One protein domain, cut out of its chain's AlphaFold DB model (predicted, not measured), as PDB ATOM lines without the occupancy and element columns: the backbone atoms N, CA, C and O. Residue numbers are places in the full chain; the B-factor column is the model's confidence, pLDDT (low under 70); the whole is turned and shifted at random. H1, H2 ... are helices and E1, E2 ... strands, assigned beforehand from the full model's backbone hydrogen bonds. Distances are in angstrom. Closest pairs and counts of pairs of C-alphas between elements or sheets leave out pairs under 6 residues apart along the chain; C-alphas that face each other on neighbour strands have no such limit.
ATOM      1  N   SER A 210      18.868 -35.703  22.937       93.44
ATOM      2  CA  SER A 210      18.294 -35.886  24.278       93.44
ATOM      3  C   SER A 210      18.862 -37.116  24.999       93.44
ATOM      4  O   SER A 210      19.425 -38.023  24.371       93.44
ATOM      5  N   LEU A 211      18.700 -37.174  26.328       94.12
ATOM      6  CA  LEU A 211      19.047 -38.369  27.112       94.12
ATOM      7  C   LEU A 211      18.270 -39.632  26.677       94.12
ATOM      8  O   LEU A 211      18.922 -40.671  26.518       94.12
ATOM      9  N   PRO A 212      16.940 -39.585  26.426       93.75
ATOM     10  CA  PRO A 212      16.195 -40.704  25.846       93.75
ATOM     11  C   PRO A 212      16.778 -41.244  24.539       93.75
ATOM     12  O   PRO A 212      16.939 -42.457  24.397       93.75
ATOM     13  N   TYR A 213      17.161 -40.361  23.612       92.81
ATOM     14  CA  TYR A 213      17.745 -40.768  22.333       92.81
ATOM     15  C   TYR A 213      19.076 -41.506  22.527       92.81
ATOM     16  O   TYR A 213      19.301 -42.566  21.940       92.81
ATOM     17  N   LEU A 214      19.957 -40.993  23.398       93.50
ATOM     18  CA  LEU A 214      21.205 -41.691  23.709       93.50
ATOM     19  C   LEU A 214      20.940 -43.036  24.403       93.50
ATOM     20  O   LEU A 214      21.609 -44.015  24.084       93.50
ATOM     21  N   TYR A 215      19.972 -43.126  25.319       94.06
ATOM     22  CA  TYR A 215      19.601 -44.400  25.942       94.06
ATOM     23  C   TYR A 215      19.163 -45.436  24.894       94.06
ATOM     24  O   TYR A 215      19.731 -46.530  24.861       94.06
ATOM     25  N   ALA A 216      18.247 -45.069  23.991       91.38
ATOM     26  CA  ALA A 216      17.760 -45.939  22.920       91.38
ATOM     27  C   ALA A 216      18.876 -46.409  21.966       91.38
ATOM     28  O   ALA A 216      18.828 -47.526  21.462       91.38
ATOM     29  N   LEU A 217      19.911 -45.591  21.755       89.19
ATOM     30  CA  LEU A 217      21.066 -45.939  20.924       89.19
ATOM     31  C   LEU A 217      22.106 -46.826  21.629       89.19
ATOM     32  O   LEU A 217      22.836 -47.579  20.981       89.19
ATOM     33  N   LEU A 218      22.242 -46.714  22.952       89.38
ATOM     34  CA  LEU A 218      23.228 -47.486  23.714       89.38
ATOM     35  C   LEU A 218      22.688 -48.829  24.229       89.38
ATOM     36  O   LEU A 218      23.494 -49.658  24.659       89.38
ATOM     37  N   VAL A 219      21.368 -49.028  24.214       87.00
ATOM     38  CA  VAL A 219      20.676 -50.251  24.642       87.00
ATOM     39  C   VAL A 219      20.188 -51.029  23.419       87.00
ATOM     40  O   VAL A 219      19.785 -50.454  22.415       87.00
ATOM     41  N   THR A 220      20.246 -52.359  23.475       79.75
ATOM     42  CA  THR A 220      19.735 -53.211  22.396       79.75
ATOM     43  C   THR A 220      18.206 -53.158  22.340       79.75
ATOM     44  O   THR A 220      17.553 -53.217  23.377       79.75
ATOM     45  N   ALA A 221      17.625 -53.104  21.136       72.50
ATOM     46  CA  ALA A 221      16.181 -52.945  20.911       72.50
ATOM     47  C   ALA A 221      15.228 -53.824  21.767       72.50
ATOM     48  O   ALA A 221      14.240 -53.283  22.251       72.50
ATOM     49  N   PRO A 222      15.470 -55.129  22.036       69.81
ATOM     50  CA  PRO A 222      14.577 -55.908  22.912       69.81
ATOM     51  C   PRO A 222      14.603 -55.473  24.391       69.81
ATOM     52  O   PRO A 222      13.744 -55.884  25.162       69.81
ATOM     53  N   ASN A 223      15.583 -54.659  24.794       74.56
ATOM     54  CA  ASN A 223      15.802 -54.208  26.169       74.56
ATOM     55  C   ASN A 223      15.461 -52.722  26.388       74.56
ATOM     56  O   ASN A 223      15.634 -52.228  27.505       74.56
ATOM     57  N   THR A 224      15.017 -51.985  25.361       81.25
ATOM     58  CA  THR A 224      14.640 -50.572  25.512       81.25
ATOM     59  C   THR A 224      13.314 -50.459  26.255       81.25
ATOM     60  O   THR A 224      12.261 -50.805  25.722       81.25
ATOM     61  N   LYS A 225      13.373 -49.965  27.492       87.75
ATOM     62  CA  LYS A 225      12.203 -49.689  28.330       87.75
ATOM     63  C   LYS A 225      11.730 -48.245  28.135       87.75
ATOM     64  O   LYS A 225      12.526 -47.377  27.777       87.75
ATOM     65  N   GLY A 226      10.447 -47.994  28.408       90.25
ATOM     66  CA  GLY A 226       9.904 -46.636  28.488       90.25
ATOM     67  C   GLY A 226      10.616 -45.818  29.569       90.25
ATOM     68  O   GLY A 226      11.047 -46.369  30.586       90.25
ATOM     69  N   ILE A 227      10.765 -44.514  29.335       93.75
ATOM     70  CA  ILE A 227      11.440 -43.595  30.253       93.75
ATOM     71  C   ILE A 227      10.390 -42.771  30.987       93.75
ATOM     72  O   ILE A 227       9.534 -42.144  30.374       93.75
ATOM     73  N   THR A 228      10.496 -42.762  32.311       94.44
ATOM     74  CA  THR A 228       9.630 -42.019  33.226       94.44
ATOM     75  C   THR A 228      10.424 -40.924  33.934       94.44
ATOM     76  O   THR A 228      11.645 -41.027  34.090       94.44
ATOM     77  N   VAL A 229       9.738 -39.868  34.368       94.00
ATOM     78  CA  VAL A 229      10.328 -38.784  35.164       94.00
ATOM     79  C   VAL A 229      10.092 -39.076  36.642       94.00
ATOM     80  O   VAL A 229       8.949 -39.193  37.064       94.00
ATOM     81  N   LEU A 230      11.166 -39.157  37.427       93.06
ATOM     82  CA  LEU A 230      11.116 -39.253  38.889       93.06
ATOM     83  C   LEU A 230      11.148 -37.860  39.541       93.06
ATOM     84  O   LEU A 230      10.463 -37.619  40.528       93.06
ATOM     85  N   SER A 231      11.936 -36.930  38.995       90.75
ATOM     86  CA  SER A 231      11.959 -35.535  39.446       90.75
ATOM     87  C   SER A 231      12.300 -34.597  38.296       90.75
ATOM     88  O   SER A 231      13.131 -34.918  37.449       90.75
ATOM     89  N   GLN A 232      11.683 -33.419  38.293       84.12
ATOM     90  CA  GLN A 232      11.994 -32.325  37.366       84.12
ATOM     91  C   GLN A 232      13.133 -31.432  37.905       84.12
ATOM     92  O   GLN A 232      13.599 -30.525  37.214       84.12
ATOM     93  N   GLY A 233      13.601 -31.690  39.133       80.19
ATOM     94  CA  GLY A 233      14.580 -30.855  39.821       80.19
ATOM     95  C   GLY A 233      14.060 -29.434  40.050       80.19
ATOM     96  O   GLY A 233      12.856 -29.199  40.110       80.19
ATOM     97  N   SER A 234      14.972 -28.463  40.129       68.75
ATOM     98  CA  SER A 234      14.616 -27.037  40.152       68.75
ATOM     99  C   SER A 234      14.651 -26.415  38.749       68.75
ATOM    100  O   SER A 234      15.021 -25.247  38.618       68.75
ATOM    101  N   SER A 235      14.400 -27.207  37.701       58.06
ATOM    102  CA  SER A 235      14.452 -26.728  36.317       58.06
ATOM    103  C   SER A 235      13.136 -26.066  35.911       58.06
ATOM    104  O   SER A 235      12.054 -26.506  36.301       58.06
ATOM    105  N   ASP A 236      13.226 -24.997  35.122       57.53
ATOM    106  CA  ASP A 236      12.045 -24.380  34.531       57.53
ATOM    107  C   ASP A 236      11.380 -25.375  33.568       57.53
ATOM    108  O   ASP A 236      12.045 -25.939  32.696       57.53
ATOM    109  N   LYS A 237      10.055 -25.547  33.686       59.50
ATOM    110  CA  LYS A 237       9.229 -26.436  32.839       59.50
ATOM    111  C   LYS A 237       9.626 -26.526  31.347       59.50
ATOM    112  O   LYS A 237       9.683 -27.657  30.865       59.50
ATOM    113  N   PRO A 238       9.942 -25.433  30.611       60.00
ATOM    114  CA  PRO A 238      10.406 -25.529  29.219       60.00
ATOM    115  C   PRO A 238      11.623 -26.443  28.993       60.00
ATOM    116  O   PRO A 238      11.711 -27.069  27.941       60.00
ATOM    117  N   MET A 239      12.547 -26.569  29.955       61.38
ATOM    118  CA  MET A 239      13.693 -27.480  29.814       61.38
ATOM    119  C   MET A 239      13.274 -28.949  29.837       61.38
ATOM    120  O   MET A 239      13.887 -29.769  29.160       61.38
ATOM    121  N   LEU A 240      12.241 -29.279  30.617       67.12
ATOM    122  CA  LEU A 240      11.687 -30.624  30.655       67.12
ATOM    123  C   LEU A 240      10.936 -30.930  29.359       67.12
ATOM    124  O   LEU A 240      11.108 -32.016  28.818       67.12
ATOM    125  N   GLU A 241      10.156 -29.978  28.842       70.50
ATOM    126  CA  GLU A 241       9.518 -30.121  27.531       70.50
ATOM    127  C   GLU A 241      10.571 -30.398  26.454       70.50
ATOM    128  O   GLU A 241      10.481 -31.431  25.816       70.50
ATOM    129  N   ASP A 242      11.647 -29.615  26.331       67.44
ATOM    130  CA  ASP A 242      12.685 -29.898  25.323       67.44
ATOM    131  C   ASP A 242      13.490 -31.209  25.591       67.44
ATOM    132  O   ASP A 242      14.150 -31.726  24.683       67.44
ATOM    133  N   SER A 337      26.183 -29.836  27.422       95.75
ATOM    134  CA  SER A 337      26.495 -30.673  28.584       95.75
ATOM    135  C   SER A 337      27.164 -31.967  28.131       95.75
ATOM    136  O   SER A 337      26.659 -32.674  27.255       95.75
ATOM    137  N   LEU A 338      28.306 -32.294  28.739       96.50
ATOM    138  CA  LEU A 338      28.996 -33.572  28.542       96.50
ATOM    139  C   LEU A 338      28.201 -34.701  29.187       96.50
ATOM    140  O   LEU A 338      27.642 -34.520  30.265       96.50
ATOM    141  N   LEU A 339      28.210 -35.884  28.576       95.25
ATOM    142  CA  LEU A 339      27.520 -37.059  29.099       95.25
ATOM    143  C   LEU A 339      28.500 -38.159  29.512       95.25
ATOM    144  O   LEU A 339      29.275 -38.683  28.705       95.25
ATOM    145  N   ARG A 340      28.409 -38.557  30.780       93.50
ATOM    146  CA  ARG A 340      29.099 -39.699  31.377       93.50
ATOM    147  C   ARG A 340      28.190 -40.922  31.294       93.50
ATOM    148  O   ARG A 340      27.070 -40.919  31.797       93.50
ATOM    149  N   VAL A 341      28.684 -41.988  30.667       92.25
ATOM    150  CA  VAL A 341      27.946 -43.249  30.495       92.25
ATOM    151  C   VAL A 341      28.562 -44.321  31.390       92.25
ATOM    152  O   VAL A 341      29.646 -44.837  31.114       92.25
ATOM    153  N   SER A 342      27.849 -44.701  32.447       90.50
ATOM    154  CA  SER A 342      28.217 -45.830  33.300       90.50
ATOM    155  C   SER A 342      27.684 -47.136  32.718       90.50
ATOM    156  O   SER A 342      26.485 -47.286  32.476       90.50
ATOM    157  N   ARG A 343      28.584 -48.104  32.512       87.88
ATOM    158  CA  ARG A 343      28.273 -49.446  31.997       87.88
ATOM    159  C   ARG A 343      28.817 -50.535  32.913       87.88
ATOM    160  O   ARG A 343      29.915 -50.391  33.457       87.88
ATOM    161  N   ALA A 344      28.092 -51.643  33.012       83.19
ATOM    162  CA  ALA A 344      28.634 -52.891  33.526       83.19
ATOM    163  C   ALA A 344      29.562 -53.518  32.477       83.19
ATOM    164  O   ALA A 344      29.344 -53.392  31.269       83.19
ATOM    165  N   ALA A 345      30.587 -54.234  32.940       75.06
ATOM    166  CA  ALA A 345      31.208 -55.241  32.093       75.06
ATOM    167  C   ALA A 345      30.192 -56.370  31.880       75.06
ATOM    168  O   ALA A 345      29.521 -56.775  32.829       75.06
ATOM    169  N   ALA A 346      30.077 -56.851  30.647       62.53
ATOM    170  CA  ALA A 346      29.183 -57.946  30.313       62.53
ATOM    171  C   ALA A 346      29.607 -59.223  31.055       62.53
ATOM    172  O   ALA A 346      30.719 -59.710  30.854       62.53
ATOM    173  N   LEU A 347      28.722 -59.756  31.895       57.88
ATOM    174  CA  LEU A 347      28.690 -61.191  32.206       57.88
ATOM    175  C   LEU A 347      27.768 -61.934  31.225       57.88
ATOM    176  O   LEU A 347      27.905 -63.138  31.042       57.88
ATOM    177  N   GLU A 348      26.848 -61.210  30.587       59.12
ATOM    178  CA  GLU A 348      25.879 -61.744  29.638       59.12
ATOM    179  C   GLU A 348      26.398 -61.746  28.189       59.12
ATOM    180  O   GLU A 348      27.159 -60.852  27.800       59.12
ATOM    181  N   PRO A 349      25.914 -62.673  27.339       61.00
ATOM    182  CA  PRO A 349      26.211 -62.676  25.903       61.00
ATOM    183  C   PRO A 349      25.656 -61.445  25.159       61.00
ATOM    184  O   PRO A 349      26.086 -61.161  24.045       61.00
ATOM    185  N   SER A 350      24.734 -60.696  25.776       62.28
ATOM    186  CA  SER A 350      24.133 -59.455  25.268       62.28
ATOM    187  C   SER A 350      25.112 -58.269  25.191       62.28
ATOM    188  O   SER A 350      24.836 -57.283  24.504       62.28
ATOM    189  N   GLY A 351      26.268 -58.351  25.859       71.88
ATOM    190  CA  GLY A 351      27.285 -57.302  25.863       71.88
ATOM    191  C   GLY A 351      27.157 -56.305  27.023       71.88
ATOM    192  O   GLY A 351      26.559 -56.573  28.062       71.88
ATOM    193  N   ALA A 352      27.849 -55.167  26.910       74.81
ATOM    194  CA  ALA A 352      28.038 -54.243  28.032       74.81
ATOM    195  C   ALA A 352      26.765 -53.432  28.342       74.81
ATOM    196  O   ALA A 352      26.463 -52.460  27.647       74.81
ATOM    197  N   ILE A 353      26.070 -53.804  29.418       87.50
ATOM    198  CA  ILE A 353      24.794 -53.212  29.846       87.50
ATOM    199  C   ILE A 353      24.988 -51.764  30.328       87.50
ATOM    200  O   ILE A 353      25.876 -51.471  31.136       87.50
ATOM    201  N   VAL A 354      24.133 -50.851  29.856       91.38
ATOM    202  CA  VAL A 354      24.049 -49.465  30.348       91.38
ATOM    203  C   VAL A 354      23.396 -49.453  31.730       91.38
ATOM    204  O   VAL A 354      22.338 -50.043  31.928       91.38
ATOM    205  N   LEU A 355      24.031 -48.774  32.684       92.94
ATOM    206  CA  LEU A 355      23.582 -48.695  34.076       92.94
ATOM    207  C   LEU A 355      22.982 -47.324  34.413       92.94
ATOM    208  O   LEU A 355      21.934 -47.234  35.051       92.94
ATOM    209  N   LYS A 356      23.668 -46.257  33.991       94.06
ATOM    210  CA  LYS A 356      23.338 -44.860  34.292       94.06
ATOM    211  C   LYS A 356      23.958 -43.954  33.226       94.06
ATOM    212  O   LYS A 356      25.094 -44.200  32.815       94.06
ATOM    213  N   ILE A 357      23.241 -42.925  32.797       95.62
ATOM    214  CA  ILE A 357      23.748 -41.836  31.952       95.62
ATOM    215  C   ILE A 357      23.558 -40.550  32.752       95.62
ATOM    216  O   ILE A 357      22.469 -40.320  33.260       95.62
ATOM    217  N   GLU A 358      24.585 -39.722  32.898       95.31
ATOM    218  CA  GLU A 358      24.479 -38.467  33.653       95.31
ATOM    219  C   GLU A 358      25.237 -37.335  32.967       95.31
ATOM    220  O   GLU A 358      26.277 -37.556  32.340       95.31
ATOM    221  N   THR A 359      24.711 -36.118  33.077       95.50
ATOM    222  CA  THR A 359      25.432 -34.908  32.677       95.50
ATOM    223  C   THR A 359      26.628 -34.698  33.599       95.50
ATOM    224  O   THR A 359      26.504 -34.894  34.805       95.50
ATOM    225  N   ALA A 360      27.764 -34.275  33.054       94.06
ATOM    226  CA  ALA A 360      28.997 -34.056  33.798       94.06
ATOM    227  C   ALA A 360      29.545 -32.647  33.543       94.06
ATOM    228  O   ALA A 360      29.647 -32.215  32.394       94.06
ATOM    229  N   ARG A 361      29.941 -31.947  34.611       93.50
ATOM    230  CA  ARG A 361      30.585 -30.625  34.549       93.50
ATOM    231  C   ARG A 361      31.759 -30.522  35.519       93.50
ATOM    232  O   ARG A 361      31.756 -31.231  36.530       93.50
ATOM    233  N   PRO A 362      32.741 -29.646  35.249       92.06
ATOM    234  CA  PRO A 362      33.734 -29.273  36.242       92.06
ATOM    235  C   PRO A 362      33.072 -28.803  37.546       92.06
ATOM    236  O   PRO A 362      32.053 -28.110  37.523       92.06
ATOM    237  N   GLY A 363      33.605 -29.255  38.680       89.25
ATOM    238  CA  GLY A 363      33.051 -29.006  40.016       89.25
ATOM    239  C   GLY A 363      31.744 -29.720  40.383       89.25
ATOM    240  O   GLY A 363      31.219 -29.464  41.465       89.25
ATOM    241  N   ASP A 364      31.202 -30.612  39.545       89.00
ATOM    242  CA  ASP A 364      30.009 -31.394  39.901       89.00
ATOM    243  C   ASP A 364      30.343 -32.507  40.914       89.00
ATOM    244  O   ASP A 364      30.883 -33.565  40.576       89.00
ATOM    245  N   LEU A 365      29.976 -32.265  42.176       84.31
ATOM    246  CA  LEU A 365      30.208 -33.170  43.303       84.31
ATOM    247  C   LEU A 365      29.523 -34.539  43.144       84.31
ATOM    248  O   LEU A 365      29.997 -35.516  43.728       84.31
ATOM    249  N   HIS A 366      28.460 -34.658  42.340       85.19
ATOM    250  CA  HIS A 366      27.785 -35.942  42.120       85.19
ATOM    251  C   HIS A 366      28.622 -36.920  41.274       85.19
ATOM    252  O   HIS A 366      28.340 -38.119  41.260       85.19
ATOM    253  N   LEU A 367      29.689 -36.447  40.616       85.44
ATOM    254  CA  LEU A 367      30.628 -37.280  39.854       85.44
ATOM    255  C   LEU A 367      31.633 -38.046  40.741       85.44
ATOM    256  O   LEU A 367      32.420 -38.841  40.219       85.44
ATOM    257  N   ASN A 368      31.596 -37.847  42.064       77.75
ATOM    258  CA  ASN A 368      32.422 -38.537  43.069       77.75
ATOM    259  C   ASN A 368      31.775 -39.836  43.580       77.75
ATOM    260  O   ASN A 368      31.844 -40.175  44.758       77.75
ATOM    261  N   ASP A 369      31.119 -40.567  42.678       64.62
ATOM    262  CA  ASP A 369      30.293 -41.736  42.988       64.62
ATOM    263  C   ASP A 369      31.054 -43.074  43.032       64.62
ATOM    264  O   ASP A 369      30.450 -44.127  43.268       64.62
ATOM    265  N   ASP A 370      32.366 -43.059  42.787       61.50
ATOM    266  CA  ASP A 370      33.215 -44.233  42.948       61.50
ATOM    267  C   ASP A 370      33.694 -44.346  44.403       61.50
ATOM    268  O   ASP A 370      34.344 -43.463  44.958       61.50
ATOM    269  N   GLU A 371      33.437 -45.506  45.014       51.25
ATOM    270  CA  GLU A 371      33.876 -45.856  46.376       51.25
ATOM    271  C   GLU A 371      35.413 -45.812  46.543       51.25
ATOM    272  O   GLU A 371      35.936 -45.857  47.656       51.25
ATOM    273  N   PHE A 372      36.144 -45.740  45.427       49.19
ATOM    274  CA  PHE A 372      37.580 -45.508  45.385       49.19
ATOM    275  C   PHE A 372      37.921 -44.053  45.743       49.19
ATOM    276  O   PHE A 372      38.673 -43.848  46.692       49.19
ATOM    277  N   ASP A 373      37.306 -43.069  45.077       52.22
ATOM    278  CA  ASP A 373      37.497 -41.632  45.338       52.22
ATOM    279  C   ASP A 373      37.138 -41.309  46.807       52.22
ATOM    280  O   ASP A 373      37.929 -40.727  47.552       52.22
ATOM    281  N   MET A 374      36.007 -41.825  47.310       50.19
ATOM    282  CA  MET A 374      35.611 -41.612  48.713       50.19
ATOM    283  C   MET A 374      36.603 -42.175  49.748       50.19
ATOM    284  O   MET A 374      36.689 -41.647  50.856       50.19
ATOM    285  N   ARG A 375      37.368 -43.228  49.430       48.56
ATOM    286  CA  ARG A 375      38.317 -43.852  50.377       48.56
ATOM    287  C   ARG A 375      39.678 -43.156  50.447       48.56
ATOM    288  O   ARG A 375      40.400 -43.404  51.411       48.56
ATOM    289  N   TYR A 376      40.013 -42.291  49.487       49.34
ATOM    290  CA  TYR A 376      41.236 -41.475  49.508       49.34
ATOM    291  C   TYR A 376      41.072 -40.133  50.243       49.34
ATOM    292  O   TYR A 376      42.046 -39.412  50.430       49.34
ATOM    293  N   ASN A 377      39.887 -39.862  50.810       44.31
ATOM    294  CA  ASN A 377      39.607 -38.733  51.711       44.31
ATOM    295  C   ASN A 377      40.312 -38.819  53.094       44.31
ATOM    296  O   ASN A 377      39.778 -38.392  54.119       44.31
ATOM    297  N   SER A 378      41.541 -39.340  53.149       50.50
ATOM    298  CA  SER A 378      42.494 -38.936  54.183       50.50
ATOM    299  C   SER A 378      42.771 -37.436  54.053       50.50
ATOM    300  O   SER A 378      42.949 -36.923  52.953       50.50
ATOM    301  N   ILE A 379      42.813 -36.744  55.193       53.22
ATOM    302  CA  ILE A 379      42.712 -35.276  55.317       53.22
ATOM    303  C   ILE A 379      43.761 -34.491  54.497       53.22
ATOM    304  O   ILE A 379      43.521 -33.334  54.173       53.22
ATOM    305  N   GLU A 380      44.876 -35.116  54.115       53.84
ATOM    306  CA  GLU A 380      45.978 -34.502  53.359       53.84
ATOM    307  C   GLU A 380      45.831 -34.569  51.818       53.84
ATOM    308  O   GLU A 380      46.621 -33.937  51.123       53.84
ATOM    309  N   GLU A 381      44.850 -35.298  51.258       53.19
ATOM    310  CA  GLU A 381      44.665 -35.416  49.791       53.19
ATOM    311  C   GLU A 381      43.432 -34.677  49.228       53.19
ATOM    312  O   GLU A 381      43.258 -34.656  48.011       53.19
ATOM    313  N   LYS A 382      42.622 -33.997  50.058       52.41
ATOM    314  CA  LYS A 382      41.440 -33.234  49.591       52.41
ATOM    315  C   LYS A 382      41.759 -32.214  48.492       52.41
ATOM    316  O   LYS A 382      41.005 -32.103  47.529       52.41
ATOM    317  N   ASP A 383      42.902 -31.539  48.598       54.56
ATOM    318  CA  ASP A 383      43.359 -30.563  47.604       54.56
ATOM    319  C   ASP A 383      43.565 -31.190  46.207       54.56
ATOM    320  O   ASP A 383      43.501 -30.485  45.202       54.56
ATOM    321  N   ASN A 384      43.799 -32.507  46.105       55.59
ATOM    322  CA  ASN A 384      44.004 -33.191  44.823       55.59
ATOM    323  C   ASN A 384      42.691 -33.540  44.103       55.59
ATOM    324  O   ASN A 384      42.689 -33.590  42.871       55.59
ATOM    325  N   ASP A 385      41.591 -33.768  44.825       56.44
ATOM    326  CA  ASP A 385      40.291 -34.049  44.201       56.44
ATOM    327  C   ASP A 385      39.687 -32.776  43.593       56.44
ATOM    328  O   ASP A 385      39.245 -32.805  42.441       56.44
ATOM    329  N   ASP A 386      39.787 -31.636  44.282       60.59
ATOM    330  CA  ASP A 386      39.407 -30.322  43.736       60.59
ATOM    331  C   ASP A 386      40.198 -29.983  42.454       60.59
ATOM    332  O   ASP A 386      39.649 -29.420  41.507       60.59
ATOM    333  N   ILE A 387      41.470 -30.397  42.363       61.94
ATOM    334  CA  ILE A 387      42.294 -30.262  41.146       61.94
ATOM    335  C   ILE A 387      41.799 -31.165  39.995       61.94
ATOM    336  O   ILE A 387      42.021 -30.850  38.826       61.94
ATOM    337  N   LEU A 388      41.146 -32.298  40.288       67.56
ATOM    338  CA  LEU A 388      40.709 -33.277  39.282       67.56
ATOM    339  C   LEU A 388      39.269 -33.075  38.792       67.56
ATOM    340  O   LEU A 388      38.971 -33.462  37.657       67.56
ATOM    341  N   LEU A 389      38.381 -32.506  39.613       74.81
ATOM    342  CA  LEU A 389      37.063 -32.051  39.158       74.81
ATOM    343  C   LEU A 389      37.093 -30.621  38.621       74.81
ATOM    344  O   LEU A 389      36.244 -30.295  37.797       74.81
ATOM    345  N   GLY A 390      38.019 -29.780  39.082       82.81
ATOM    346  CA  GLY A 390      37.892 -28.333  38.939       82.81
ATOM    347  C   GLY A 390      36.741 -27.784  39.787       82.81
ATOM    348  O   GLY A 390      36.115 -28.498  40.574       82.81
ATOM    349  N   LYS A 391      36.449 -26.499  39.614       87.81
ATOM    350  CA  LYS A 391      35.368 -25.772  40.284       87.81
ATOM    351  C   LYS A 391      34.172 -25.571  39.346       87.81
ATOM    352  O   LYS A 391      34.334 -25.616  38.126       87.81
ATOM    353  N   PRO A 392      32.963 -25.317  39.883       89.12
ATOM    354  CA  PRO A 392      31.811 -24.968  39.061       89.12
ATOM    355  C   PRO A 392      32.099 -23.714  38.226       89.12
ATOM    356  O   PRO A 392      32.371 -22.652  38.780       89.12
ATOM    357  N   GLY A 393      32.032 -23.851  36.900       88.50
ATOM    358  CA  GLY A 393      32.351 -22.783  35.945       88.50
ATOM    359  C   GLY A 393      33.785 -22.798  35.397       88.50
ATOM    360  O   GLY A 393      34.084 -21.988  34.523       88.50
ATOM    361  N   ASP A 394      34.656 -23.708  35.850       91.00
ATOM    362  CA  ASP A 394      35.964 -23.913  35.218       91.00
ATOM    363  C   ASP A 394      35.810 -24.477  33.791       91.00
ATOM    364  O   ASP A 394      34.875 -25.226  33.491       91.00
ATOM    365  N   ALA A 395      36.767 -24.154  32.917       90.75
ATOM    366  CA  ALA A 395      36.823 -24.678  31.553       90.75
ATOM    367  C   ALA A 395      37.048 -26.201  31.526       90.75
ATOM    368  O   ALA A 395      37.736 -26.778  32.377       90.75
ATOM    369  N   ILE A 396      36.505 -26.871  30.509       92.31
ATOM    370  CA  ILE A 396      36.591 -28.329  30.393       92.31
ATOM    371  C   ILE A 396      37.999 -28.739  29.948       92.31
ATOM    372  O   ILE A 396      38.404 -28.538  28.803       92.31
ATOM    373  N   THR A 397      38.742 -29.391  30.847       89.56
ATOM    374  CA  THR A 397      40.095 -29.885  30.554       89.56
ATOM    375  C   THR A 397      40.098 -31.297  29.943       89.56
ATOM    376  O   THR A 397      39.234 -32.127  30.258       89.56
ATOM    377  N   PRO A 398      41.116 -31.653  29.134       87.19
ATOM    378  CA  PRO A 398      41.331 -33.029  28.673       87.19
ATOM    379  C   PRO A 398      41.475 -34.029  29.834       87.19
ATOM    380  O   PRO A 398      41.024 -35.175  29.739       87.19
ATOM    381  N   THR A 399      42.057 -33.600  30.958       84.19
ATOM    382  CA  THR A 399      42.118 -34.385  32.197       84.19
ATOM    383  C   THR A 399      40.732 -34.625  32.800       84.19
ATOM    384  O   THR A 399      40.444 -35.775  33.138       84.19
ATOM    385  N   PHE A 400      39.841 -33.627  32.858       88.69
ATOM    386  CA  PHE A 400      38.450 -33.820  33.293       88.69
ATOM    387  C   PHE A 400      37.712 -34.830  32.396       88.69
ATOM    388  O   PHE A 400      37.128 -35.797  32.901       88.69
ATOM    389  N   LEU A 401      37.829 -34.690  31.064       89.62
ATOM    390  CA  LEU A 401      37.269 -35.649  30.101       89.62
ATOM    391  C   LEU A 401      37.755 -37.083  30.363       89.62
ATOM    392  O   LEU A 401      36.962 -38.021  30.339       89.62
ATOM    393  N   LYS A 402      39.052 -37.259  30.642       85.38
ATOM    394  CA  LYS A 402      39.687 -38.564  30.896       85.38
ATOM    395  C   LYS A 402      39.356 -39.168  32.265       85.38
ATOM    396  O   LYS A 402      39.400 -40.386  32.431       85.38
ATOM    397  N   LYS A 403      39.132 -38.329  33.277       82.88
ATOM    398  CA  LYS A 403      38.981 -38.756  34.675       82.88
ATOM    399  C   LYS A 403      37.525 -38.970  35.059       82.88
ATOM    400  O   LYS A 403      37.214 -40.007  35.639       82.88
ATOM    401  N   LYS A 404      36.653 -38.011  34.740       87.12
ATOM    402  CA  LYS A 404      35.264 -38.003  35.214       87.12
ATOM    403  C   LYS A 404      34.274 -38.406  34.115       87.12
ATOM    404  O   LYS A 404      33.402 -39.220  34.404       87.12
ATOM    405  N   VAL A 405      34.442 -37.958  32.863       90.31
ATOM    406  CA  VAL A 405      33.485 -38.247  31.765       90.31
ATOM    407  C   VAL A 405      33.687 -39.639  31.149       90.31
ATOM    408  O   VAL A 405      32.861 -40.536  31.323       90.31
ATOM    409  N   ALA A 406      34.796 -39.859  30.444       83.38
ATOM    410  CA  ALA A 406      35.140 -41.147  29.854       83.38
ATOM    411  C   ALA A 406      35.962 -41.965  30.854       83.38
ATOM    412  O   ALA A 406      37.191 -41.894  30.875       83.38
ATOM    413  N   ARG A 407      35.266 -42.757  31.685       66.94
ATOM    414  CA  ARG A 407      35.878 -43.610  32.721       66.94
ATOM    415  C   ARG A 407      37.092 -44.400  32.171       66.94
ATOM    416  O   ARG A 407      36.999 -44.915  31.056       66.94
ATOM    417  N   PRO A 408      38.188 -44.612  32.938       49.97
ATOM    418  CA  PRO A 408      39.497 -45.082  32.427       49.97
ATOM    419  C   PRO A 408      39.593 -46.470  31.754       49.97
ATOM    420  O   PRO A 408      40.696 -46.972  31.540       49.97
ATOM    421  N   ARG A 409      38.473 -47.135  31.448       56.84
ATOM    422  CA  ARG A 409      38.428 -48.459  30.803       56.84
ATOM    423  C   ARG A 409      38.612 -48.398  29.279       56.84
ATOM    424  O   ARG A 409      38.925 -49.422  28.677       56.84
ATOM    425  N   TYR A 410      38.458 -47.227  28.657       55.06
ATOM    426  CA  TYR A 410      38.643 -47.039  27.214       55.06
ATOM    427  C   TYR A 410      40.136 -46.907  26.867       55.06
ATOM    428  O   TYR A 410      40.739 -45.853  27.061       55.06
ATOM    429  N   LYS A 411      40.753 -47.991  26.372       53.41
ATOM    430  CA  LYS A 411      42.180 -48.013  25.977       53.41
ATOM    431  C   LYS A 411      42.463 -47.466  24.568       53.41
ATOM    432  O   LYS A 411      43.625 -47.217  24.256       53.41
ATOM    433  N   SER A 412      41.439 -47.263  23.745       51.41
ATOM    434  CA  SER A 412      41.520 -46.679  22.401       51.41
ATOM    435  C   SER A 412      40.202 -45.975  22.057       51.41
ATOM    436  O   SER A 412      39.145 -46.414  22.505       51.41
ATOM    437  N   ASP A 413      40.295 -44.877  21.299       63.84
ATOM    438  CA  ASP A 413      39.201 -44.040  20.779       63.84
ATOM    439  C   ASP A 413      38.077 -43.723  21.787       63.84
ATOM    440  O   ASP A 413      37.002 -44.330  21.798       63.84
ATOM    441  N   MET A 414      38.321 -42.720  22.638       82.56
ATOM    442  CA  MET A 414      37.346 -42.249  23.628       82.56
ATOM    443  C   MET A 414      36.114 -41.673  22.919       82.56
ATOM    444  O   MET A 414      36.229 -40.706  22.171       82.56
ATOM    445  N   ARG A 415      34.924 -42.227  23.170       88.75
ATOM    446  CA  ARG A 415      33.657 -41.643  22.701       88.75
ATOM    447  C   ARG A 415      33.075 -40.759  23.796       88.75
ATOM    448  O   ARG A 415      32.822 -41.245  24.896       88.75
ATOM    449  N   ILE A 416      32.873 -39.484  23.483       93.31
ATOM    450  CA  ILE A 416      32.249 -38.492  24.363       93.31
ATOM    451  C   ILE A 416      30.934 -38.073  23.712       93.31
ATOM    452  O   ILE A 416      30.923 -37.712  22.534       93.31
ATOM    453  N   TYR A 417      29.841 -38.133  24.471       95.50
ATOM    454  CA  TYR A 417      28.527 -37.690  24.014       95.50
ATOM    455  C   TYR A 417      28.207 -36.306  24.596       95.50
ATOM    456  O   TYR A 417      28.643 -35.984  25.705       95.50
ATOM    457  N   LEU A 418      27.478 -35.497  23.831       95.81
ATOM    458  CA  LEU A 418      27.179 -34.092  24.112       95.81
ATOM    459  C   LEU A 418      25.681 -33.829  23.925       95.81
ATOM    460  O   LEU A 418      25.142 -34.213  22.889       95.81
ATOM    461  N   LEU A 419      25.037 -33.142  24.869       95.00
ATOM    462  CA  LEU A 419      23.731 -32.500  24.648       95.00
ATOM    463  C   LEU A 419      23.943 -31.059  24.154       95.00
ATOM    464  O   LEU A 419      24.775 -30.374  24.751       95.00
ATOM    465  N   PRO A 420      23.179 -30.555  23.164       95.06
ATOM    466  CA  PRO A 420      23.249 -29.177  22.653       95.06
ATOM    467  C   PRO A 420      22.563 -28.151  23.578       95.06
ATOM    468  O   PRO A 420      21.863 -27.254  23.113       95.06
ATOM    469  N   ARG A 421      22.664 -28.338  24.897       93.12
ATOM    470  CA  ARG A 421      22.037 -27.472  25.903       93.12
ATOM    471  C   ARG A 421      22.693 -27.603  27.264       93.12
ATOM    472  O   ARG A 421      23.242 -28.650  27.612       93.12
ATOM    473  N   SER A 422      22.554 -26.551  28.065       91.94
ATOM    474  CA  SER A 422      23.132 -26.439  29.400       91.94
ATOM    475  C   SER A 422      22.350 -27.207  30.499       91.94
ATOM    476  O   SER A 422      22.178 -26.709  31.609       91.94
ATOM    477  N   THR A 423      21.882 -28.434  30.233       91.31
ATOM    478  CA  THR A 423      21.065 -29.215  31.191       91.31
ATOM    479  C   THR A 423      21.900 -29.908  32.271       91.31
ATOM    480  O   THR A 423      23.001 -30.392  32.000       91.31
ATOM    481  N   SER A 424      21.338 -30.025  33.480       93.19
ATOM    482  CA  SER A 424      21.810 -30.922  34.541       93.19
ATOM    483  C   SER A 424      20.780 -32.040  34.763       93.19
ATOM    484  O   SER A 424      19.666 -31.784  35.223       93.19
ATOM    485  N   ALA A 425      21.110 -33.267  34.361       95.19
ATOM    486  CA  ALA A 425      20.167 -34.381  34.288       95.19
ATOM    487  C   ALA A 425      20.839 -35.754  34.444       95.19
ATOM    488  O   ALA A 425      22.030 -35.934  34.177       95.19
ATOM    489  N   ILE A 426      20.052 -36.742  34.863       96.00
ATOM    490  CA  ILE A 426      20.496 -38.108  35.126       96.00
ATOM    491  C   ILE A 426      19.417 -39.115  34.725       96.00
ATOM    492  O   ILE A 426      18.255 -38.975  35.088       96.00
ATOM    493  N   LEU A 427      19.801 -40.138  33.966       97.06
ATOM    494  CA  LEU A 427      18.948 -41.231  33.513       97.06
ATOM    495  C   LEU A 427      19.459 -42.547  34.097       97.06
ATOM    496  O   LEU A 427      20.539 -43.040  33.752       97.06
ATOM    497  N   TYR A 428      18.660 -43.135  34.979       97.12
ATOM    498  CA  TYR A 428      18.898 -44.449  35.556       97.12
ATOM    499  C   TYR A 428      18.345 -45.529  34.621       97.12
ATOM    500  O   TYR A 428      17.140 -45.617  34.396       97.12
ATOM    501  N   ALA A 429      19.228 -46.371  34.082       95.38
ATOM    502  CA  ALA A 429      18.847 -47.483  33.209       95.38
ATOM    503  C   ALA A 429      18.544 -48.778  33.987       95.38
ATOM    504  O   ALA A 429      17.948 -49.700  33.436       95.38
ATOM    505  N   GLN A 430      18.975 -48.865  35.252       93.94
ATOM    506  CA  GLN A 430      18.837 -50.047  36.108       93.94
ATOM    507  C   GLN A 430      18.471 -49.663  37.551       93.94
ATOM    508  O   GLN A 430      19.120 -48.795  38.140       93.94
ATOM    509  N   GLU A 431      17.502 -50.376  38.140       95.19
ATOM    510  CA  GLU A 431      16.994 -50.181  39.516       95.19
ATOM    511  C   GLU A 431      18.124 -50.116  40.557       95.19
ATOM    512  O   GLU A 431      18.147 -49.241  41.426       95.19
ATOM    513  N   ILE A 432      19.116 -51.005  40.426       93.44
ATOM    514  CA  ILE A 432      20.255 -51.112  41.349       93.44
ATOM    515  C   ILE A 432      21.083 -49.822  41.445       93.44
ATOM    516  O   ILE A 432      21.636 -49.539  42.504       93.44
ATOM    517  N   MET A 433      21.153 -49.021  40.377       94.31
ATOM    518  CA  MET A 433      21.909 -47.764  40.381       94.31
ATOM    519  C   MET A 433      21.178 -46.659  41.134       94.31
ATOM    520  O   MET A 433      21.812 -45.945  41.908       94.31
ATOM    521  N   LEU A 434      19.860 -46.544  40.949       95.56
ATOM    522  CA  LEU A 434      19.039 -45.593  41.702       95.56
ATOM    523  C   LEU A 434      19.063 -45.957  43.190       95.56
ATOM    524  O   LEU A 434      19.366 -45.116  44.031       95.56
ATOM    525  N   LYS A 435      18.853 -47.242  43.505       94.88
ATOM    526  CA  LYS A 435      18.924 -47.764  44.875       94.88
ATOM    527  C   LYS A 435      20.282 -47.491  45.526       94.88
ATOM    528  O   LYS A 435      20.325 -47.042  46.668       94.88
ATOM    529  N   ARG A 436      21.388 -47.721  44.803       92.38
ATOM    530  CA  ARG A 436      22.754 -47.410  45.261       92.38
ATOM    531  C   ARG A 436      22.915 -45.925  45.573       92.38
ATOM    532  O   ARG A 436      23.414 -45.596  46.643       92.38
ATOM    533  N   ASP A 437      22.523 -45.049  44.651       93.06
ATOM    534  CA  ASP A 437      22.767 -43.608  44.779       93.06
ATOM    535  C   ASP A 437      21.911 -42.983  45.905       93.06
ATOM    536  O   ASP A 437      22.409 -42.143  46.656       93.06
ATOM    537  N   ILE A 438      20.679 -43.473  46.111       93.44
ATOM    538  CA  ILE A 438      19.832 -43.128  47.270       93.44
ATOM    539  C   ILE A 438      20.471 -43.607  48.585       93.44
ATOM    540  O   ILE A 438      20.671 -42.816  49.504       93.44
ATOM    541  N   VAL A 439      20.832 -44.895  48.689       91.06
ATOM    542  CA  VAL A 439      21.394 -45.479  49.928       91.06
ATOM    543  C   VAL A 439      22.732 -44.834  50.307       91.06
ATOM    544  O   VAL A 439      22.993 -44.599  51.488       91.06
ATOM    545  N   ASN A 440      23.558 -44.495  49.316       88.38
ATOM    546  CA  ASN A 440      24.830 -43.802  49.519       88.38
ATOM    547  C   ASN A 440      24.673 -42.290  49.764       88.38
ATOM    548  O   ASN A 440      25.677 -41.624  50.014       88.38
ATOM    549  N   LYS A 441      23.450 -41.743  49.689       88.81
ATOM    550  CA  LYS A 441      23.147 -40.302  49.778       88.81
ATOM    551  C   LYS A 441      23.865 -39.443  48.723       88.81
ATOM    552  O   LYS A 441      24.047 -38.246  48.927       88.81
ATOM    553  N   THR A 442      24.261 -40.032  47.592       87.94
ATOM    554  CA  THR A 442      24.764 -39.283  46.421       87.94
ATOM    555  C   THR A 442      23.622 -38.708  45.579       87.94
ATOM    556  O   THR A 442      23.848 -37.807  44.768       87.94
ATOM    557  N   LEU A 443      22.402 -39.206  45.803       91.12
ATOM    558  CA  LEU A 443      21.136 -38.649  45.346       91.12
ATOM    559  C   LEU A 443      20.267 -38.300  46.565       91.12
ATOM    560  O   LEU A 443      20.023 -39.162  47.410       91.12
ATOM    561  N   ASN A 444      19.771 -37.063  46.639       91.06
ATOM    562  CA  ASN A 444      18.765 -36.651  47.622       91.06
ATOM    563  C   ASN A 444      17.568 -36.028  46.897       91.06
ATOM    564  O   ASN A 444      17.652 -34.891  46.444       91.06
ATOM    565  N   LEU A 445      16.459 -36.763  46.802       90.06
ATOM    566  CA  LEU A 445      15.294 -36.381  45.993       90.06
ATOM    567  C   LEU A 445      14.640 -35.053  46.419       90.06
ATOM    568  O   LEU A 445      13.970 -34.436  45.599       90.06
ATOM    569  N   GLU A 446      14.854 -34.600  47.657       87.50
ATOM    570  CA  GLU A 446      14.321 -33.328  48.169       87.50
ATOM    571  C   GLU A 446      15.169 -32.108  47.774       87.50
ATOM    572  O   GLU A 446      14.648 -30.999  47.663       87.50
ATOM    573  N   THR A 447      16.485 -32.283  47.593       89.31
ATOM    574  CA  THR A 447      17.434 -31.167  47.402       89.31
ATOM    575  C   THR A 447      18.165 -31.190  46.064       89.31
ATOM    576  O   THR A 447      18.844 -30.220  45.722       89.31
ATOM    577  N   ASP A 448      18.111 -32.306  45.336       90.06
ATOM    578  CA  ASP A 448      18.793 -32.457  44.056       90.06
ATOM    579  C   ASP A 448      18.076 -31.648  42.969       90.06
ATOM    580  O   ASP A 448      16.867 -31.752  42.766       90.06
ATOM    581  N   LYS A 449      18.843 -30.805  42.278       91.31
ATOM    582  CA  LYS A 449      18.325 -29.879  41.266       91.31
ATOM    583  C   LYS A 449      18.237 -30.503  39.877       91.31
ATOM    584  O   LYS A 449      17.727 -29.850  38.968       91.31
ATOM    585  N   ARG A 450      18.760 -31.719  39.697       92.69
ATOM    586  CA  ARG A 450      18.837 -32.406  38.405       92.69
ATOM    587  C   ARG A 450      17.477 -32.947  37.984       92.69
ATOM    588  O   ARG A 450      16.688 -33.386  38.814       92.69
ATOM    589  N   ILE A 451      17.250 -33.003  36.674       94.31
ATOM    590  CA  ILE A 451      16.161 -33.804  36.107       94.31
ATOM    591  C   ILE A 451      16.532 -35.282  36.298       94.31
ATOM    592  O   ILE A 451      17.590 -35.716  35.838       94.31
ATOM    593  N   ILE A 452      15.682 -36.053  36.976       95.56
ATOM    594  CA  ILE A 452      15.900 -37.475  37.262       95.56
ATOM    595  C   ILE A 452      14.933 -38.305  36.420       95.56
ATOM    596  O   ILE A 452      13.719 -38.248  36.610       95.56
ATOM    597  N   LEU A 453      15.490 -39.103  35.514       96.25
ATOM    598  CA  LEU A 453      14.783 -39.997  34.601       96.25
ATOM    599  C   LEU A 453      15.061 -41.462  34.969       96.25
ATOM    600  O   LEU A 453      16.163 -41.806  35.409       96.25
ATOM    601  N   CYS A 454      14.090 -42.348  34.768       97.00
ATOM    602  CA  CYS A 454      14.214 -43.784  35.037       97.00
ATOM    603  C   CYS A 454      13.643 -44.610  33.880       97.00
ATOM    604  O   CYS A 454      12.490 -44.434  33.495       97.00
ATOM    605  N   ALA A 455      14.429 -45.551  33.355       96.06
ATOM    606  CA  ALA A 455      13.987 -46.520  32.347       96.06
ATOM    607  C   ALA A 455      13.420 -47.805  32.994       96.06
ATOM    608  O   ALA A 455      13.730 -48.921  32.582       96.06
ATOM    609  N   PHE A 456      12.684 -47.657  34.094       94.88
ATOM    610  CA  PHE A 456      12.036 -48.715  34.876       94.88
ATOM    611  C   PHE A 456      11.018 -48.072  35.828       94.88
ATOM    612  O   PHE A 456      11.074 -46.863  36.057       94.88
ATOM    613  N   ASP A 457      10.122 -48.873  36.412       94.88
ATOM    614  CA  ASP A 457       9.225 -48.398  37.469       94.88
ATOM    615  C   ASP A 457      10.020 -48.095  38.748       94.88
ATOM    616  O   ASP A 457      10.475 -48.989  39.469       94.88
ATOM    617  N   TYR A 458      10.216 -46.806  39.015       95.38
ATOM    618  CA  TYR A 458      10.963 -46.341  40.173       95.38
ATOM    619  C   TYR A 458      10.185 -46.469  41.487       95.38
ATOM    620  O   TYR A 458      10.826 -46.444  42.541       95.38
ATOM    621  N   LYS A 459       8.847 -46.612  41.471       94.00
ATOM    622  CA  LYS A 459       8.018 -46.576  42.692       94.00
ATOM    623  C   LYS A 459       8.445 -47.663  43.675       94.00
ATOM    624  O   LYS A 459       8.783 -47.361  44.819       94.00
ATOM    625  N   LYS A 460       8.619 -48.886  43.173       93.50
ATOM    626  CA  LYS A 460       9.176 -50.029  43.910       93.50
ATOM    627  C   LYS A 460      10.528 -49.724  44.580       93.50
ATOM    628  O   LYS A 460      10.763 -50.122  45.717       93.50
ATOM    629  N   VAL A 461      11.427 -48.992  43.914       95.12
ATOM    630  CA  VAL A 461      12.739 -48.625  44.486       95.12
ATOM    631  C   VAL A 461      12.589 -47.596  45.614       95.12
ATOM    632  O   VAL A 461      13.302 -47.681  46.616       95.12
ATOM    633  N   LEU A 462      11.657 -46.645  45.490       94.44
ATOM    634  CA  LEU A 462      11.356 -45.665  46.542       94.44
ATOM    635  C   LEU A 462      10.699 -46.309  47.772       94.44
ATOM    636  O   LEU A 462      10.987 -45.908  48.901       94.44
ATOM    637  N   GLU A 463       9.847 -47.314  47.560       92.88
ATOM    638  CA  GLU A 463       9.250 -48.131  48.621       92.88
ATOM    639  C   GLU A 463      10.320 -48.957  49.350       92.88
ATOM    640  O   GLU A 463      10.453 -48.852  50.570       92.88
ATOM    641  N   GLU A 464      11.150 -49.706  48.613       93.06
ATOM    642  CA  GLU A 464      12.240 -50.525  49.170       93.06
ATOM    643  C   GLU A 464      13.296 -49.707  49.934       93.06
ATOM    644  O   GLU A 464      13.942 -50.227  50.846       93.06
ATOM    645  N   THR A 465      13.512 -48.445  49.551       91.56
ATOM    646  CA  THR A 465      14.441 -47.528  50.238       91.56
ATOM    647  C   THR A 465      13.778 -46.718  51.356       91.56
ATOM    648  O   THR A 465      14.474 -46.025  52.096       91.56
ATOM    649  N   GLY A 466      12.452 -46.806  51.513       89.00
ATOM    650  CA  GLY A 466      11.678 -46.084  52.526       89.00
ATOM    651  C   GLY A 466      11.478 -44.587  52.254       89.00
ATOM    652  O   GLY A 466      10.785 -43.927  53.028       89.00
ATOM    653  N   VAL A 467      12.029 -44.052  51.158       85.00
ATOM    654  CA  VAL A 467      11.972 -42.618  50.806       85.00
ATOM    655  C   VAL A 467      10.559 -42.191  50.390       85.00
ATOM    656  O   VAL A 467      10.165 -41.046  50.606       85.00
ATOM    657  N   TYR A 468       9.748 -43.130  49.885       74.69
ATOM    658  CA  TYR A 468       8.356 -42.884  49.484       74.69
ATOM    659  C   TYR A 468       7.479 -42.280  50.600       74.69
ATOM    660  O   TYR A 468       6.506 -41.592  50.316       74.69
ATOM    661  N   LYS A 469       7.832 -42.480  51.880       65.50
ATOM    662  CA  LYS A 469       7.077 -41.934  53.023       65.50
ATOM    663  C   LYS A 469       7.252 -40.423  53.244       65.50
ATOM    664  O   LYS A 469       6.471 -39.858  54.001       65.50
ATOM    665  N   GLY A 470       8.256 -39.788  52.632       59.28
ATOM    666  CA  GLY A 470       8.453 -38.329  52.685       59.28
ATOM    667  C   GLY A 470       7.825 -37.589  51.498       59.28
ATOM    668  O   GLY A 470       7.241 -36.518  51.665       59.28
TER     669      GLY A 470
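AT A GLANCE: This is residues 210 to 242 and 337 to 470 of the 696 residues of an uncharacterized protein of [Candida] arabinofermentans NRRL YB-2248 (UniProt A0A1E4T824). A strongly twisted sheet of six strands, curled like part of a barrel, wraps round helix H1 on one face, while H5 and H6 lie over the other. H4 packs on H5 and, with H3, reaches away from the sheet; residues 378 to 383 stick out there. The 167 printed residues hold seven named helices and six named strands, in the order H1 E1 H2 E2 E3 H3 H4 H5 E4 E5 H6 E6 H7, with under half of the residues in them: a mixed class of helices and strands. The sheet, E1 E6 E5 E3 E2 E4, is mixed. The whole is compact, with a radius of gyration of the C-alphas of 16.2 A and spans of 42 by 40 by 34 A.

HOW THE PARTS SIT: H1, residues 211 to 218, is on the sheet, which curls round it. The strands, side by side, are E1, residues 228 to 231, E6, 451 to 454, E5, 425 to 428, E3, 354 to 360, E2, 337 to 343, and E4, 414 to 419. The closest C-alphas of H1 and E3 are those of Leu 218 and Val 354, 7.0 A apart. E1, an edge strand, is antiparallel to E6, with N 230 and O 452 2.8 A apart, within hydrogen-bond range. H2, residues 237 to 242, is only just not on the sheet, with 4 pairs of C-alphas within 10 A. E2 and E3 form a hairpin, with N 340 and O 358 at 2.8 A. H3, residues 371 to 375, touches no helix. H4, residues 382 to 389, touches H5, residues 398 to 405, about perpendicular at 84 degrees; the closest C-alphas, of Leu 389 and Phe 400, are 6.3 A apart. H5 is on the face opposite H1, at a height over the sheet of 9.4 A. E4 is antiparallel to E2, with N 339 and O 417 at 2.9 A. E5 is antiparallel to E3, with N 427 and O 357 at 2.8 A. E5, H6, residues 431 to 439, and E6 form a strand-helix-strand unit, two parallel neighbour strands with a helix between, and its crossover is right-handed; N 426 and O 451 are 2.8 A apart. H6, on the same face as H5, stands up from the sheet at 48 degrees. H7, residues 459 to 464, only just touches H6, with 3 pairs of C-alphas within 8 A; the closest are those of Lys 435 and Val 461, 6.3 A apart. Every O i to N i+4 pair is within hydrogen-bond range in H1, H2, H3, H4, H6 and H7, and 3 of 4 in H5.

IN THESE COORDINATES: H1 begins at C-alpha 211 (19.047, -38.369, 27.112). From first to last C-alpha E2 is 19.2 A long, E3 16.5 A, E4 16.8 A and H6 12.2 A. H7 ends at C-alpha 464 (12.240, -50.525, 49.170).

THE WHOLE: The C-alphas farthest apart, of Pro 222 and Glu 380, are 48.7 A apart. Residues 243 to 336 are not printed, and C-alphas 242 and 337 are 14.2 A apart across this cut. Of the links printed whole, H6 to E6 is long. Mean pLDDT of the printed part is 81.7; 43 residues are under 70, among them 369 to 388.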